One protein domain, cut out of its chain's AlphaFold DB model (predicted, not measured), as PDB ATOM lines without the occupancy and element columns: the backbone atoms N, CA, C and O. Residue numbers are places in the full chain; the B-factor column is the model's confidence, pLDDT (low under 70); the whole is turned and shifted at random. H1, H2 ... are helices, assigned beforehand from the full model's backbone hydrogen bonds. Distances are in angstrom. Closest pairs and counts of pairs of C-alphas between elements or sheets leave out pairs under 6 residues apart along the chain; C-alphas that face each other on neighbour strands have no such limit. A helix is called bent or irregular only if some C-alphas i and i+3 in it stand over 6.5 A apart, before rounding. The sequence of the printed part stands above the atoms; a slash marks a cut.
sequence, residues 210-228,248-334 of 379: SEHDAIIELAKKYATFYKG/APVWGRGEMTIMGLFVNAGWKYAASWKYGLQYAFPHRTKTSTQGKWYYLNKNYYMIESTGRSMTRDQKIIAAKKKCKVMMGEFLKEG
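Overview. This is residues 210 to 228 and 248 to 334 of the 379 residues of the protein "Hypothetical protein" of Ditylum brightwellii (UniProt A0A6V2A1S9). The long helix H6 and the hairpin of H2 and H3 make a three-helix bundle; H4 crosses the hairpin on the side away from H6, and H1 crosses one end. The 106 printed residues have six named helices, H1 to H6 in chain order, no named strand: all helix. The whole is compact, radius of gyration of the C-alphas 13.5 A, spanning 41 by 26 by 21 A.

Along the chain. H6, residues 312 to 333, spans 31.8 A, ending at C-alpha 333 (17.648, 103.126, -179.138). H1, residues 210 to 227, spans 26.1 A from C-alpha 210 (33.314, 107.673, -173.710). H2 is 253 to 264, H3 269 to 280, H4 286 to 298, H5 301 to 304. H3 is irregular: C-alphas 275 and 278 are 7.5 A apart.

Arrangement. H6 touches H2, closest C-alphas Ala 319 and Ile 258, 5.1 A, at a shallow tilt of 27 degrees, opposite ways. H4 and H6 are apart. Every O i to N i+4 pair is within hydrogen-bond range in H1, H2, H4 and H6; in H3, 5 of 8; H5 is too short.

Size, cuts and confidence. Residues 229 to 247 are cut out; C-alphas 228 and 248 are 12.7 A apart. Residues 300 to 308 have pLDDT under 70.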
ATOM      1  N   SER A 210      33.916 108.224-172.491       83.69
ATOM      2  CA  SER A 210      33.314 107.673-173.710       83.69
ATOM      3  C   SER A 210      31.784 107.738-173.693       83.69
ATOM      4  O   SER A 210      31.180 108.143-174.684       83.69
ATOM      5  N   GLU A 211      31.145 107.402-172.567       85.00
ATOM      6  CA  GLU A 211      29.693 107.539-172.393       85.00
ATOM      7  C   GLU A 211      29.260 109.012-172.494       85.00
ATOM      8  O   GLU A 211      28.243 109.328-173.112       85.00
ATOM      9  N   HIS A 212      30.057 109.916-171.917       85.50
ATOM     10  CA  HIS A 212      29.840 111.358-171.963       85.50
ATOM     11  C   HIS A 212      29.870 111.912-173.394       85.50
ATOM     12  O   HIS A 212      29.019 112.718-173.775       85.50
ATOM     13  N   ASP A 213      30.833 111.486-174.200       88.31
ATOM     14  CA  ASP A 213      30.958 111.974-175.569       88.31
ATOM     15  C   ASP A 213      29.840 111.395-176.450       88.31
ATOM     16  O   ASP A 213      29.177 112.140-177.177       88.31
ATOM     17  N   ALA A 214      29.519 110.106-176.280       90.19
ATOM     18  CA  ALA A 214      28.429 109.442-176.995       90.19
ATOM     19  C   ALA A 214      27.062 110.104-176.746       90.19
ATOM     20  O   ALA A 214      26.282 110.319-177.679       90.19
ATOM     21  N   ILE A 215      26.758 110.471-175.498       91.81
ATOM     22  CA  ILE A 215      25.471 111.095-175.165       91.81
ATOM     23  C   ILE A 215      25.389 112.554-175.640       91.81
ATOM     24  O   ILE A 215      24.313 113.004-176.035       91.81
ATOM     25  N   ILE A 216      26.513 113.280-175.694       90.88
ATOM     26  CA  ILE A 216      26.572 114.612-176.317       90.88
ATOM     27  C   ILE A 216      26.308 114.520-177.818       90.88
ATOM     28  O   ILE A 216      25.546 115.327-178.362       90.88
ATOM     29  N   GLU A 217      26.909 113.551-178.507       93.12
ATOM     30  CA  GLU A 217      26.621 113.317-179.921       93.12
ATOM     31  C   GLU A 217      25.154 112.955-180.148       93.12
ATOM     32  O   GLU A 217      24.516 113.490-181.059       93.12
ATOM     33  N   LEU A 218      24.589 112.103-179.291       93.75
ATOM     34  CA  LEU A 218      23.177 111.752-179.356       93.75
ATOM     35  C   LEU A 218      22.283 112.985-179.158       93.75
ATOM     36  O   LEU A 218      21.358 113.201-179.942       93.75
ATOM     37  N   ALA A 219      22.588 113.842-178.182       92.06
ATOM     38  CA  ALA A 219      21.850 115.080-177.946       92.06
ATOM     39  C   ALA A 219      21.893 116.029-179.160       92.06
ATOM     40  O   ALA A 219      20.878 116.633-179.516       92.06
ATOM     41  N   LYS A 220      23.034 116.118-179.862       92.88
ATOM     42  CA  LYS A 220      23.134 116.865-181.130       92.88
ATOM     43  C   LYS A 220      22.213 116.276-182.204       92.88
ATOM     44  O   LYS A 220      21.514 117.033-182.871       92.88
ATOM     45  N   LYS A 221      22.159 114.946-182.341       92.44
ATOM     46  CA  LYS A 221      21.266 114.265-183.300       92.44
ATOM     47  C   LYS A 221      19.789 114.534-182.989       92.44
ATOM     48  O   LYS A 221      19.034 114.870-183.899       92.44
ATOM     49  N   TYR A 222      19.395 114.490-181.714       92.44
ATOM     50  CA  TYR A 222      18.056 114.903-181.279       92.44
ATOM     51  C   TYR A 222      17.761 116.368-181.623       92.44
ATOM     52  O   TYR A 222      16.691 116.677-182.148       92.44
ATOM     53  N   ALA A 223      18.706 117.278-181.377       90.56
ATOM     54  CA  ALA A 223      18.534 118.691-181.708       90.56
ATOM     55  C   ALA A 223      18.336 118.913-183.217       90.56
ATOM     56  O   ALA A 223      17.482 119.709-183.609       90.56
ATOM     57  N   THR A 224      19.076 118.195-184.066       90.88
ATOM     58  CA  THR A 224      18.885 118.221-185.524       90.88
ATOM     59  C   THR A 224      17.507 117.688-185.913       90.88
ATOM     60  O   THR A 224      16.811 118.317-186.711       90.88
ATOM     61  N   PHE A 225      17.067 116.585-185.299       90.44
ATOM     62  CA  PHE A 225      15.753 116.001-185.556       90.44
ATOM     63  C   PHE A 225      14.603 116.980-185.262       90.44
ATOM     64  O   PHE A 225      13.746 117.184-186.118       90.44
ATOM     65  N   TYR A 226      14.606 117.644-184.101       88.44
ATOM     66  CA  TYR A 226      13.545 118.596-183.733       88.44
ATOM     67  C   TYR A 226      13.610 119.936-184.481       88.44
ATOM     68  O   TYR A 226      12.627 120.679-184.499       88.44
ATOM     69  N   LYS A 227      14.752 120.272-185.095       88.12
ATOM     70  CA  LYS A 227      14.868 121.447-185.973       88.12
ATOM     71  C   LYS A 227      14.281 121.194-187.365       88.12
ATOM     72  O   LYS A 227      13.751 122.134-187.954       88.12
ATOM     73  N   GLY A 228      14.385 119.964-187.871       86.50
ATOM     74  CA  GLY A 228      13.881 119.575-189.190       86.50
ATOM     75  C   GLY A 228      12.369 119.333-189.238       86.50
ATOM     76  O   GLY A 228      11.715 119.154-188.210       86.50
ATOM     77  N   ALA A 248       7.504 117.655-179.126       80.88
ATOM     78  CA  ALA A 248       8.290 117.128-178.022       80.88
ATOM     79  C   ALA A 248       7.473 116.060-177.269       80.88
ATOM     80  O   ALA A 248       6.286 116.277-177.018       80.88
ATOM     81  N   PRO A 249       8.088 114.939-176.856       83.69
ATOM     82  CA  PRO A 249       7.386 113.888-176.136       83.69
ATOM     83  C   PRO A 249       6.838 114.415-174.808       83.69
ATOM     84  O   PRO A 249       7.389 115.344-174.206       83.69
ATOM     85  N   VAL A 250       5.770 113.804-174.309       87.69
ATOM     86  CA  VAL A 250       5.274 114.075-172.954       87.69
ATOM     87  C   VAL A 250       6.316 113.602-171.932       87.69
ATOM     88  O   VAL A 250       7.086 112.685-172.208       87.69
ATOM     89  N   TRP A 251       6.385 114.254-170.771       84.94
ATOM     90  CA  TRP A 251       7.281 113.832-169.692       84.94
ATOM     91  C   TRP A 251       6.883 112.448-169.172       84.94
ATOM     92  O   TRP A 251       5.793 112.282-168.622       84.94
ATOM     93  N   GLY A 252       7.769 111.470-169.330       83.19
ATOM     94  CA  GLY A 252       7.535 110.095-168.901       83.19
ATOM     95  C   GLY A 252       7.670 109.917-167.388       83.19
ATOM     96  O   GLY A 252       8.383 110.659-166.710       83.19
ATOM     97  N   ARG A 253       7.045 108.866-166.840       79.19
ATOM     98  CA  ARG A 253       7.125 108.536-165.402       79.19
ATOM     99  C   ARG A 253       8.571 108.386-164.913       79.19
ATOM    100  O   ARG A 253       8.889 108.847-163.819       79.19
ATOM    101  N   GLY A 254       9.447 107.782-165.720       82.31
ATOM    102  CA  GLY A 254      10.869 107.631-165.398       82.31
ATOM    103  C   GLY A 254      11.588 108.974-165.246       82.31
ATOM    104  O   GLY A 254      12.265 109.194-164.243       82.31
ATOM    105  N   GLU A 255      11.372 109.901-166.183       89.38
ATOM    106  CA  GLU A 255      11.969 111.245-166.151       89.38
ATOM    107  C   GLU A 255      11.497 112.026-164.920       89.38
ATOM    108  O   GLU A 255      12.294 112.621-164.192       89.38
ATOM    109  N   MET A 256      10.191 111.951-164.646       88.56
ATOM    110  CA  MET A 256       9.558 112.582-163.491       88.56
ATOM    111  C   MET A 256      10.092 112.025-162.169       88.56
ATOM    112  O   MET A 256      10.338 112.790-161.242       88.56
ATOM    113  N   THR A 257      10.333 110.712-162.096       85.69
ATOM    114  CA  THR A 257      10.907 110.044-160.915       85.69
ATOM    115  C   THR A 257      12.334 110.531-160.647       85.69
ATOM    116  O   THR A 257      12.674 110.854-159.511       85.69
ATOM    117  N   ILE A 258      13.170 110.631-161.689       89.81
ATOM    118  CA  ILE A 258      14.551 111.129-161.578       89.81
ATOM    119  C   ILE A 258      14.567 112.579-161.079       89.81
ATOM    120  O   ILE A 258      15.282 112.899-160.129       89.81
ATOM    121  N   MET A 259      13.766 113.454-161.697       91.19
ATOM    122  CA  MET A 259      13.651 114.847-161.257       91.19
ATOM    123  C   MET A 259      13.138 114.939-159.821       91.19
ATOM    124  O   MET A 259      13.709 115.674-159.020       91.19
ATOM    125  N   GLY A 260      12.103 114.163-159.489       89.12
ATOM    126  CA  GLY A 260      11.512 114.110-158.156       89.12
ATOM    127  C   GLY A 260      12.535 113.755-157.083       89.12
ATOM    128  O   GLY A 260      12.604 114.446-156.074       89.12
ATOM    129  N   LEU A 261      13.392 112.755-157.320       88.12
ATOM    130  CA  LEU A 261      14.458 112.371-156.387       88.12
ATOM    131  C   LEU A 261      15.466 113.502-156.141       88.12
ATOM    132  O   LEU A 261      15.805 113.779-154.991       88.12
ATOM    133  N   PHE A 262      15.927 114.186-157.193       91.00
ATOM    134  CA  PHE A 262      16.862 115.299-157.021       91.00
ATOM    135  C   PHE A 262      16.218 116.516-156.339       91.00
ATOM    136  O   PHE A 262      16.859 117.151-155.497       91.00
ATOM    137  N   VAL A 263      14.952 116.822-156.653       90.81
ATOM    138  CA  VAL A 263      14.184 117.877-155.973       90.81
ATOM    139  C   VAL A 263      14.008 117.533-154.489       90.81
ATOM    140  O   VAL A 263      14.322 118.353-153.630       90.81
ATOM    141  N   ASN A 264      13.619 116.294-154.176       87.75
ATOM    142  CA  ASN A 264      13.478 115.768-152.813       87.75
ATOM    143  C   ASN A 264      14.764 115.756-151.994       87.75
ATOM    144  O   ASN A 264      14.723 115.713-150.763       87.75
ATOM    145  N   ALA A 265      15.908 115.699-152.669       87.56
ATOM    146  CA  ALA A 265      17.213 115.802-152.042       87.56
ATOM    147  C   ALA A 265      17.633 117.263-151.795       87.56
ATOM    148  O   ALA A 265      18.745 117.520-151.330       87.56
ATOM    149  N   GLY A 266      16.801 118.243-152.165       87.38
ATOM    150  CA  GLY A 266      17.161 119.658-152.116       87.38
ATOM    151  C   GLY A 266      18.384 119.972-152.979       87.38
ATOM    152  O   GLY A 266      19.205 120.822-152.622       87.38
ATOM    153  N   TRP A 267      18.587 119.234-154.076       88.81
ATOM    154  CA  TRP A 267      19.724 119.452-154.961       88.81
ATOM    155  C   TRP A 267      19.403 120.573-155.946       88.81
ATOM    156  O   TRP A 267      18.320 120.624-156.520       88.81
ATOM    157  N   LYS A 268      20.328 121.519-156.153       91.69
ATOM    158  CA  LYS A 268      20.079 122.651-157.061       91.69
ATOM    159  C   LYS A 268      19.919 122.144-158.498       91.69
ATOM    160  O   LYS A 268      20.660 121.255-158.921       91.69
ATOM    161  N   TYR A 269      19.031 122.761-159.282       93.38
ATOM    162  CA  TYR A 269      18.825 122.386-160.689       93.38
ATOM    163  C   TYR A 269      20.135 122.398-161.491       93.38
ATOM    164  O   TYR A 269      20.417 121.455-162.216       93.38
ATOM    165  N   ALA A 270      20.976 123.425-161.320       92.12
ATOM    166  CA  ALA A 270      22.251 123.525-162.036       92.12
ATOM    167  C   ALA A 270      23.187 122.330-161.761       92.12
ATOM    168  O   ALA A 270      23.825 121.830-162.686       92.12
ATOM    169  N   ALA A 271      23.231 121.854-160.512       90.31
ATOM    170  CA  ALA A 271      24.003 120.673-160.132       90.31
ATOM    171  C   ALA A 271      23.364 119.396-160.696       90.31
ATOM    172  O   ALA A 271      24.041 118.609-161.349       90.31
ATOM    173  N   SER A 272      22.049 119.246-160.533       90.75
ATOM    174  CA  SER A 272      21.289 118.104-161.055       90.75
ATOM    175  C   SER A 272      21.422 117.975-162.572       90.75
ATOM    176  O   SER A 272      21.589 116.876-163.087       90.75
ATOM    177  N   TRP A 273      21.412 119.099-163.293       92.56
ATOM    178  CA  TRP A 273      21.647 119.153-164.732       92.56
ATOM    179  C   TRP A 273      23.053 118.682-165.088       92.56
ATOM    180  O   TRP A 273      23.196 117.724-165.843       92.56
ATOM    181  N   LYS A 274      24.079 119.319-164.507       88.00
ATOM    182  CA  LYS A 274      25.492 119.044-164.803       88.00
ATOM    183  C   LYS A 274      25.907 117.608-164.468       88.00
ATOM    184  O   LYS A 274      26.750 117.043-165.152       88.00
ATOM    185  N   TYR A 275      25.333 117.020-163.422       85.75
ATOM    186  CA  TYR A 275      25.763 115.728-162.880       85.75
ATOM    187  C   TYR A 275      24.693 114.638-162.989       85.75
ATOM    188  O   TYR A 275      24.728 113.677-162.223       85.75
ATOM    189  N   GLY A 276      23.715 114.789-163.882       88.62
ATOM    190  CA  GLY A 276      22.572 113.879-163.938       88.62
ATOM    191  C   GLY A 276      21.727 114.058-165.189       88.62
ATOM    192  O   GLY A 276      21.830 113.306-166.156       88.62
ATOM    193  N   LEU A 277      20.863 115.071-165.146       92.38
ATOM    194  CA  LEU A 277      19.743 115.216-166.074       92.38
ATOM    195  C   LEU A 277      20.183 115.410-167.528       92.38
ATOM    196  O   LEU A 277      19.499 114.920-168.418       92.38
ATOM    197  N   GLN A 278      21.316 116.078-167.783       90.81
ATOM    198  CA  GLN A 278      21.790 116.286-169.158       90.81
ATOM    199  C   GLN A 278      22.138 114.977-169.878       90.81
ATOM    200  O   GLN A 278      22.072 114.912-171.101       90.81
ATOM    201  N   TYR A 279      22.481 113.939-169.113       88.38
ATOM    202  CA  TYR A 279      22.838 112.621-169.625       88.38
ATOM    203  C   TYR A 279      21.618 111.701-169.726       88.38
ATOM    204  O   TYR A 279      21.512 110.900-170.648       88.38
ATOM    205  N   ALA A 280      20.669 111.844-168.798       89.75
ATOM    206  CA  ALA A 280      19.419 111.089-168.823       89.75
ATOM    207  C   ALA A 280      18.448 111.587-169.904       89.75
ATOM    208  O   ALA A 280      17.676 110.797-170.437       89.75
ATOM    209  N   PHE A 281      18.466 112.887-170.225       93.44
ATOM    210  CA  PHE A 281      17.485 113.526-171.109       93.44
ATOM    211  C   PHE A 281      18.138 114.150-172.357       93.44
ATOM    212  O   PHE A 281      17.997 115.356-172.584       93.44
ATOM    213  N   PRO A 282      18.816 113.361-173.217       92.44
ATOM    214  CA  PRO A 282      19.490 113.886-174.414       92.44
ATOM    215  C   PRO A 282      18.517 114.528-175.417       92.44
ATOM    216  O   PRO A 282      18.905 115.349-176.244       92.44
ATOM    217  N   HIS A 283      17.237 114.173-175.334       90.50
ATOM    218  CA  HIS A 283      16.166 114.665-176.192       90.50
ATOM    219  C   HIS A 283      15.514 115.967-175.683       90.50
ATOM    220  O   HIS A 283      14.575 116.468-176.306       90.50
ATOM    221  N   ARG A 284      15.975 116.517-174.550       91.50
ATOM    222  CA  ARG A 284      15.429 117.731-173.923       91.50
ATOM    223  C   ARG A 284      16.455 118.851-173.905       91.50
ATOM    224  O   ARG A 284      17.652 118.643-173.736       91.50
ATOM    225  N   THR A 285      15.971 120.085-173.991       91.25
ATOM    226  CA  THR A 285      16.821 121.259-173.763       91.25
ATOM    227  C   THR A 285      16.960 121.540-172.271       91.25
ATOM    228  O   THR A 285      16.045 121.257-171.485       91.25
ATOM    229  N   LYS A 286      18.062 122.194-171.884       93.19
ATOM    230  CA  LYS A 286      18.261 122.705-170.520       93.19
ATOM    231  C   LYS A 286      17.060 123.546-170.071       93.19
ATOM    232  O   LYS A 286      16.470 123.268-169.035       93.19
ATOM    233  N   THR A 287      16.607 124.489-170.896       93.25
ATOM    234  CA  THR A 287      15.466 125.363-170.579       93.25
ATOM    235  C   THR A 287      14.160 124.589-170.365       93.25
ATOM    236  O   THR A 287      13.464 124.831-169.382       93.25
ATOM    237  N   SER A 288      13.839 123.611-171.225       92.00
ATOM    238  CA  SER A 288      12.622 122.792-171.057       92.00
ATOM    239  C   SER A 288      12.654 121.969-169.765       92.00
ATOM    240  O   SER A 288      11.669 121.903-169.026       92.00
ATOM    241  N   THR A 289      13.822 121.410-169.447       94.62
ATOM    242  CA  THR A 289      14.063 120.631-168.231       94.62
ATOM    243  C   THR A 289      13.969 121.516-166.990       94.62
ATOM    244  O   THR A 289      13.374 121.120-165.993       94.62
ATOM    245  N   GLN A 290      14.502 122.738-167.053       95.56
ATOM    246  CA  GLN A 290      14.420 123.734-165.986       95.56
ATOM    247  C   GLN A 290      12.970 124.139-165.694       95.56
ATOM    248  O   GLN A 290      12.568 124.188-164.532       95.56
ATOM    249  N   GLY A 291      12.169 124.396-166.733       93.38
ATOM    250  CA  GLY A 291      10.748 124.706-166.577       93.38
ATOM    251  C   GLY A 291       9.999 123.574-165.874       93.38
ATOM    252  O   GLY A 291       9.278 123.811-164.901       93.38
ATOM    253  N   LYS A 292      10.238 122.324-166.295       92.69
ATOM    254  CA  LYS A 292       9.615 121.156-165.663       92.69
ATOM    255  C   LYS A 292      10.081 120.935-164.227       92.69
ATOM    256  O   LYS A 292       9.263 120.621-163.367       92.69
ATOM    257  N   TRP A 293      11.366 121.146-163.960       92.88
ATOM    258  CA  TRP A 293      11.940 121.072-162.622       92.88
ATOM    259  C   TRP A 293      11.234 122.017-161.646       92.88
ATOM    260  O   TRP A 293      10.801 121.596-160.577       92.88
ATOM    261  N   TYR A 294      11.083 123.293-162.009       92.06
ATOM    262  CA  TYR A 294      10.431 124.265-161.129       92.06
ATOM    263  C   TYR A 294       8.928 124.044-161.019       92.06
ATOM    264  O   TYR A 294       8.366 124.270-159.949       92.06
ATOM    265  N   TYR A 295       8.285 123.557-162.083       90.94
ATOM    266  CA  TYR A 295       6.908 123.083-162.006       90.94
ATOM    267  C   TYR A 295       6.772 121.969-160.960       90.94
ATOM    268  O   TYR A 295       5.886 122.033-160.115       90.94
ATOM    269  N   LEU A 296       7.660 120.973-160.978       87.75
ATOM    270  CA  LEU A 296       7.662 119.898-159.988       87.75
ATOM    271  C   LEU A 296       7.898 120.439-158.580       87.75
ATOM    272  O   LEU A 296       7.099 120.159-157.697       87.75
ATOM    273  N   ASN A 297       8.927 121.267-158.397       87.25
ATOM    274  CA  ASN A 297       9.287 121.848-157.103       87.25
ATOM    275  C   ASN A 297       8.148 122.653-156.452       87.25
ATOM    276  O   ASN A 297       8.066 122.703-155.233       87.25
ATOM    277  N   LYS A 298       7.274 123.279-157.252       86.25
ATOM    278  CA  LYS A 298       6.080 123.986-156.759       86.25
ATOM    279  C   LYS A 298       4.912 123.047-156.432       86.25
ATOM    280  O   LYS A 298       4.126 123.349-155.544       86.25
ATOM    281  N   ASN A 299       4.780 121.926-157.141       78.50
ATOM    282  CA  ASN A 299       3.669 120.978-157.001       78.50
ATOM    283  C   ASN A 299       4.015 119.829-156.033       78.50
ATOM    284  O   ASN A 299       3.884 118.661-156.400       78.50
ATOM    285  N   TYR A 300       4.457 120.171-154.813       59.66
ATOM    286  CA  TYR A 300       4.977 119.305-153.731       59.66
ATOM    287  C   TYR A 300       4.383 117.880-153.617       59.66
ATOM    288  O   TYR A 300       5.087 116.940-153.263       59.66
ATOM    289  N   TYR A 301       3.119 117.673-153.978       49.84
ATOM    290  CA  TYR A 301       2.425 116.386-153.933       49.84
ATOM    291  C   TYR A 301       3.074 115.244-154.752       49.84
ATOM    292  O   TYR A 301       3.172 114.114-154.283       49.84
ATOM    293  N   MET A 302       3.582 115.509-155.965       54.28
ATOM    294  CA  MET A 302       4.246 114.465-156.784       54.28
ATOM    295  C   MET A 302       5.609 114.047-156.214       54.28
ATOM    296  O   MET A 302       6.132 112.977-156.530       54.28
ATOM    297  N   ILE A 303       6.183 114.912-155.382       56.16
ATOM    298  CA  ILE A 303       7.504 114.774-154.788       56.16
ATOM    299  C   ILE A 303       7.418 113.846-153.559       56.16
ATOM    300  O   ILE A 303       8.242 112.946-153.429       56.16
ATOM    301  N   GLU A 304       6.379 113.945-152.724       53.75
ATOM    302  CA  GLU A 304       6.277 113.176-151.465       53.75
ATOM    303  C   GLU A 304       6.261 111.646-151.614       53.75
ATOM    304  O   GLU A 304       6.642 110.938-150.682       53.75
ATOM    305  N   SER A 305       5.850 111.111-152.766       59.88
ATOM    306  CA  SER A 305       5.770 109.657-152.979       59.88
ATOM    307  C   SER A 305       7.121 108.991-153.267       59.88
ATOM    308  O   SER A 305       7.290 107.808-152.990       59.88
ATOM    309  N   THR A 306       8.094 109.717-153.829       59.41
ATOM    310  CA  THR A 306       9.308 109.108-154.397       59.41
ATOM    311  C   THR A 306      10.513 109.294-153.474       59.41
ATOM    312  O   THR A 306      11.064 110.392-153.380       59.41
ATOM    313  N   GLY A 307      10.972 108.217-152.826       62.88
ATOM    314  CA  GLY A 307      12.159 108.248-151.961       62.88
ATOM    315  C   GLY A 307      11.925 108.910-150.601       62.88
ATOM    316  O   GLY A 307      12.864 109.439-150.012       62.88
ATOM    317  N   ARG A 308      10.687 108.905-150.087       69.50
ATOM    318  CA  ARG A 308      10.310 109.517-148.795       69.50
ATOM    319  C   ARG A 308      11.135 108.996-147.615       69.50
ATOM    320  O   ARG A 308      11.512 109.774-146.747       69.50
ATOM    321  N   SER A 309      11.424 107.699-147.615       70.06
ATOM    322  CA  SER A 309      12.202 106.991-146.592       70.06
ATOM    323  C   SER A 309      13.720 107.134-146.760       70.06
ATOM    324  O   SER A 309      14.474 106.712-145.888       70.06
ATOM    325  N   MET A 310      14.182 107.717-147.869       74.19
ATOM    326  CA  MET A 310      15.601 107.801-148.209       74.19
ATOM    327  C   MET A 310      16.237 109.075-147.651       74.19
ATOM    328  O   MET A 310      15.653 110.164-147.698       74.19
ATOM    329  N   THR A 311      17.487 108.964-147.203       77.94
ATOM    330  CA  THR A 311      18.300 110.136-146.866       77.94
ATOM    331  C   THR A 311      18.556 110.992-148.107       77.94
ATOM    332  O   THR A 311      18.408 110.554-149.252       77.94
ATOM    333  N   ARG A 312      18.970 112.244-147.890       82.25
ATOM    334  CA  ARG A 312      19.342 113.168-148.969       82.25
ATOM    335  C   ARG A 312      20.330 112.542-149.957       82.25
ATOM    336  O   ARG A 312      20.112 112.600-151.166       82.25
ATOM    337  N   ASP A 313      21.380 111.925-149.437       80.19
ATOM    338  CA  ASP A 313      22.436 111.336-150.251       80.19
ATOM    339  C   ASP A 313      21.935 110.099-150.995       80.19
ATOM    340  O   ASP A 313      22.168 109.971-152.194       80.19
ATOM    341  N   GLN A 314      21.139 109.250-150.340       74.44
ATOM    342  CA  GLN A 314      20.514 108.093-150.983       74.44
ATOM    343  C   GLN A 314      19.615 108.496-152.157       74.44
ATOM    344  O   GLN A 314      19.669 107.864-153.209       74.44
ATOM    345  N   LYS A 315      18.848 109.587-152.027       82.69
ATOM    346  CA  LYS A 315      18.029 110.128-153.124       82.69
ATOM    347  C   LYS A 315      18.888 110.561-154.313       82.69
ATOM    348  O   LYS A 315      18.552 110.241-155.452       82.69
ATOM    349  N   ILE A 316      20.004 111.252-154.064       85.06
ATOM    350  CA  ILE A 316      20.947 111.685-155.112       85.06
ATOM    351  C   ILE A 316      21.558 110.469-155.810       85.06
ATOM    352  O   ILE A 316      21.630 110.435-157.039       85.06
ATOM    353  N   ILE A 317      21.979 109.463-155.043       80.50
ATOM    354  CA  ILE A 317      22.558 108.222-155.564       80.50
ATOM    355  C   ILE A 317      21.539 107.474-156.427       80.50
ATOM    356  O   ILE A 317      21.827 107.151-157.579       80.50
ATOM    357  N   ALA A 318      20.328 107.263-155.909       79.94
ATOM    358  CA  ALA A 318      19.246 106.601-156.629       79.94
ATOM    359  C   ALA A 318      18.878 107.351-157.921       79.94
ATOM    360  O   ALA A 318      18.657 106.727-158.961       79.94
ATOM    361  N   ALA A 319      18.862 108.687-157.889       86.38
ATOM    362  CA  ALA A 319      18.627 109.504-159.072       86.38
ATOM    363  C   ALA A 319      19.739 109.328-160.115       86.38
ATOM    364  O   ALA A 319      19.441 109.085-161.282       86.38
ATOM    365  N   LYS A 320      21.016 109.378-159.705       85.31
ATOM    366  CA  LYS A 320      22.171 109.155-160.595       85.31
ATOM    367  C   LYS A 320      22.158 107.757-161.225       85.31
ATOM    368  O   LYS A 320      22.395 107.643-162.426       85.31
ATOM    369  N   LYS A 321      21.822 106.716-160.456       78.75
ATOM    370  CA  LYS A 321      21.645 105.344-160.964       78.75
ATOM    371  C   LYS A 321      20.567 105.288-162.048       78.75
ATOM    372  O   LYS A 321      20.827 104.848-163.164       78.75
ATOM    373  N   LYS A 322      19.383 105.850-161.774       82.94
ATOM    374  CA  LYS A 322      18.293 105.930-162.762       82.94
ATOM    375  C   LYS A 322      18.673 106.751-164.000       82.94
ATOM    376  O   LYS A 322      18.303 106.364-165.106       82.94
ATOM    377  N   CYS A 323      19.440 107.833-163.844       88.56
ATOM    378  CA  CYS A 323      19.992 108.576-164.979       88.56
ATOM    379  C   CYS A 323      20.869 107.686-165.863       88.56
ATOM    380  O   CYS A 323      20.760 107.758-167.081       88.56
ATOM    381  N   LYS A 324      21.728 106.854-165.261       83.06
ATOM    382  CA  LYS A 324      22.629 105.959-165.996       83.06
ATOM    383  C   LYS A 324      21.869 104.877-166.763       83.06
ATOM    384  O   LYS A 324      22.166 104.652-167.931       83.06
ATOM    385  N   VAL A 325      20.854 104.274-166.143       79.62
ATOM    386  CA  VAL A 325      19.965 103.313-166.819       79.62
ATOM    387  C   VAL A 325      19.293 103.966-168.027       79.62
ATOM    388  O   VAL A 325      19.382 103.453-169.139       79.62
ATOM    389  N   MET A 326      18.695 105.144-167.835       86.12
ATOM    390  CA  MET A 326      18.010 105.867-168.907       86.12
ATOM    391  C   MET A 326      18.959 106.307-170.030       86.12
ATOM    392  O   MET A 326      18.612 106.215-171.204       86.12
ATOM    393  N   MET A 327      20.176 106.736-169.687       88.56
ATOM    394  CA  MET A 327      21.229 107.032-170.660       88.56
ATOM    395  C   MET A 327      21.549 105.799-171.518       88.56
ATOM    396  O   MET A 327      21.619 105.914-172.738       88.56
ATOM    397  N   GLY A 328      21.696 104.622-170.899       81.38
ATOM    398  CA  GLY A 328      21.934 103.364-171.609       81.38
ATOM    399  C   GLY A 328      20.801 102.993-172.572       81.38
ATOM    400  O   GLY A 328      21.073 102.595-173.704       81.38
ATOM    401  N   GLU A 329      19.543 103.184-172.165       83.94
ATOM    402  CA  GLU A 329      18.380 102.986-173.043       83.94
ATOM    403  C   GLU A 329      18.441 103.899-174.275       83.94
ATOM    404  O   GLU A 329      18.348 103.419-175.402       83.94
ATOM    405  N   PHE A 330      18.678 105.200-174.079       87.94
ATOM    406  CA  PHE A 330      18.765 106.153-175.187       87.94
ATOM    407  C   PHE A 330      19.937 105.873-176.129       87.94
ATOM    408  O   PHE A 330      19.791 106.016-177.342       87.94
ATOM    409  N   LEU A 331      21.092 105.469-175.597       86.81
ATOM    410  CA  LEU A 331      22.243 105.085-176.416       86.81
ATOM    411  C   LEU A 331      21.949 103.836-177.260       86.81
ATOM    412  O   LEU A 331      22.379 103.777-178.409       86.81
ATOM    413  N   LYS A 332      21.191 102.873-176.720       84.50
ATOM    414  CA  LYS A 332      20.776 101.659-177.440       84.50
ATOM    415  C   LYS A 332      19.721 101.944-178.512       84.50
ATOM    416  O   LYS A 332      19.804 101.393-179.604       84.50
ATOM    417  N   GLU A 333      18.728 102.775-178.204       86.31
ATOM    418  CA  GLU A 333      17.648 103.126-179.138       86.31
ATOM    419  C   GLU A 333      18.127 104.068-180.253       86.31
ATOM    420  O   GLU A 333      17.671 103.975-181.395       86.31
ATOM    421  N   GLY A 334      19.069 104.959-179.938       86.25
ATOM    422  CA  GLY A 334      19.545 105.987-180.854       86.25
ATOM    423  C   GLY A 334      18.549 107.147-181.026       86.25
ATOM    424  O   GLY A 334      17.592 107.297-180.259       86.25
TER     425      GLY A 334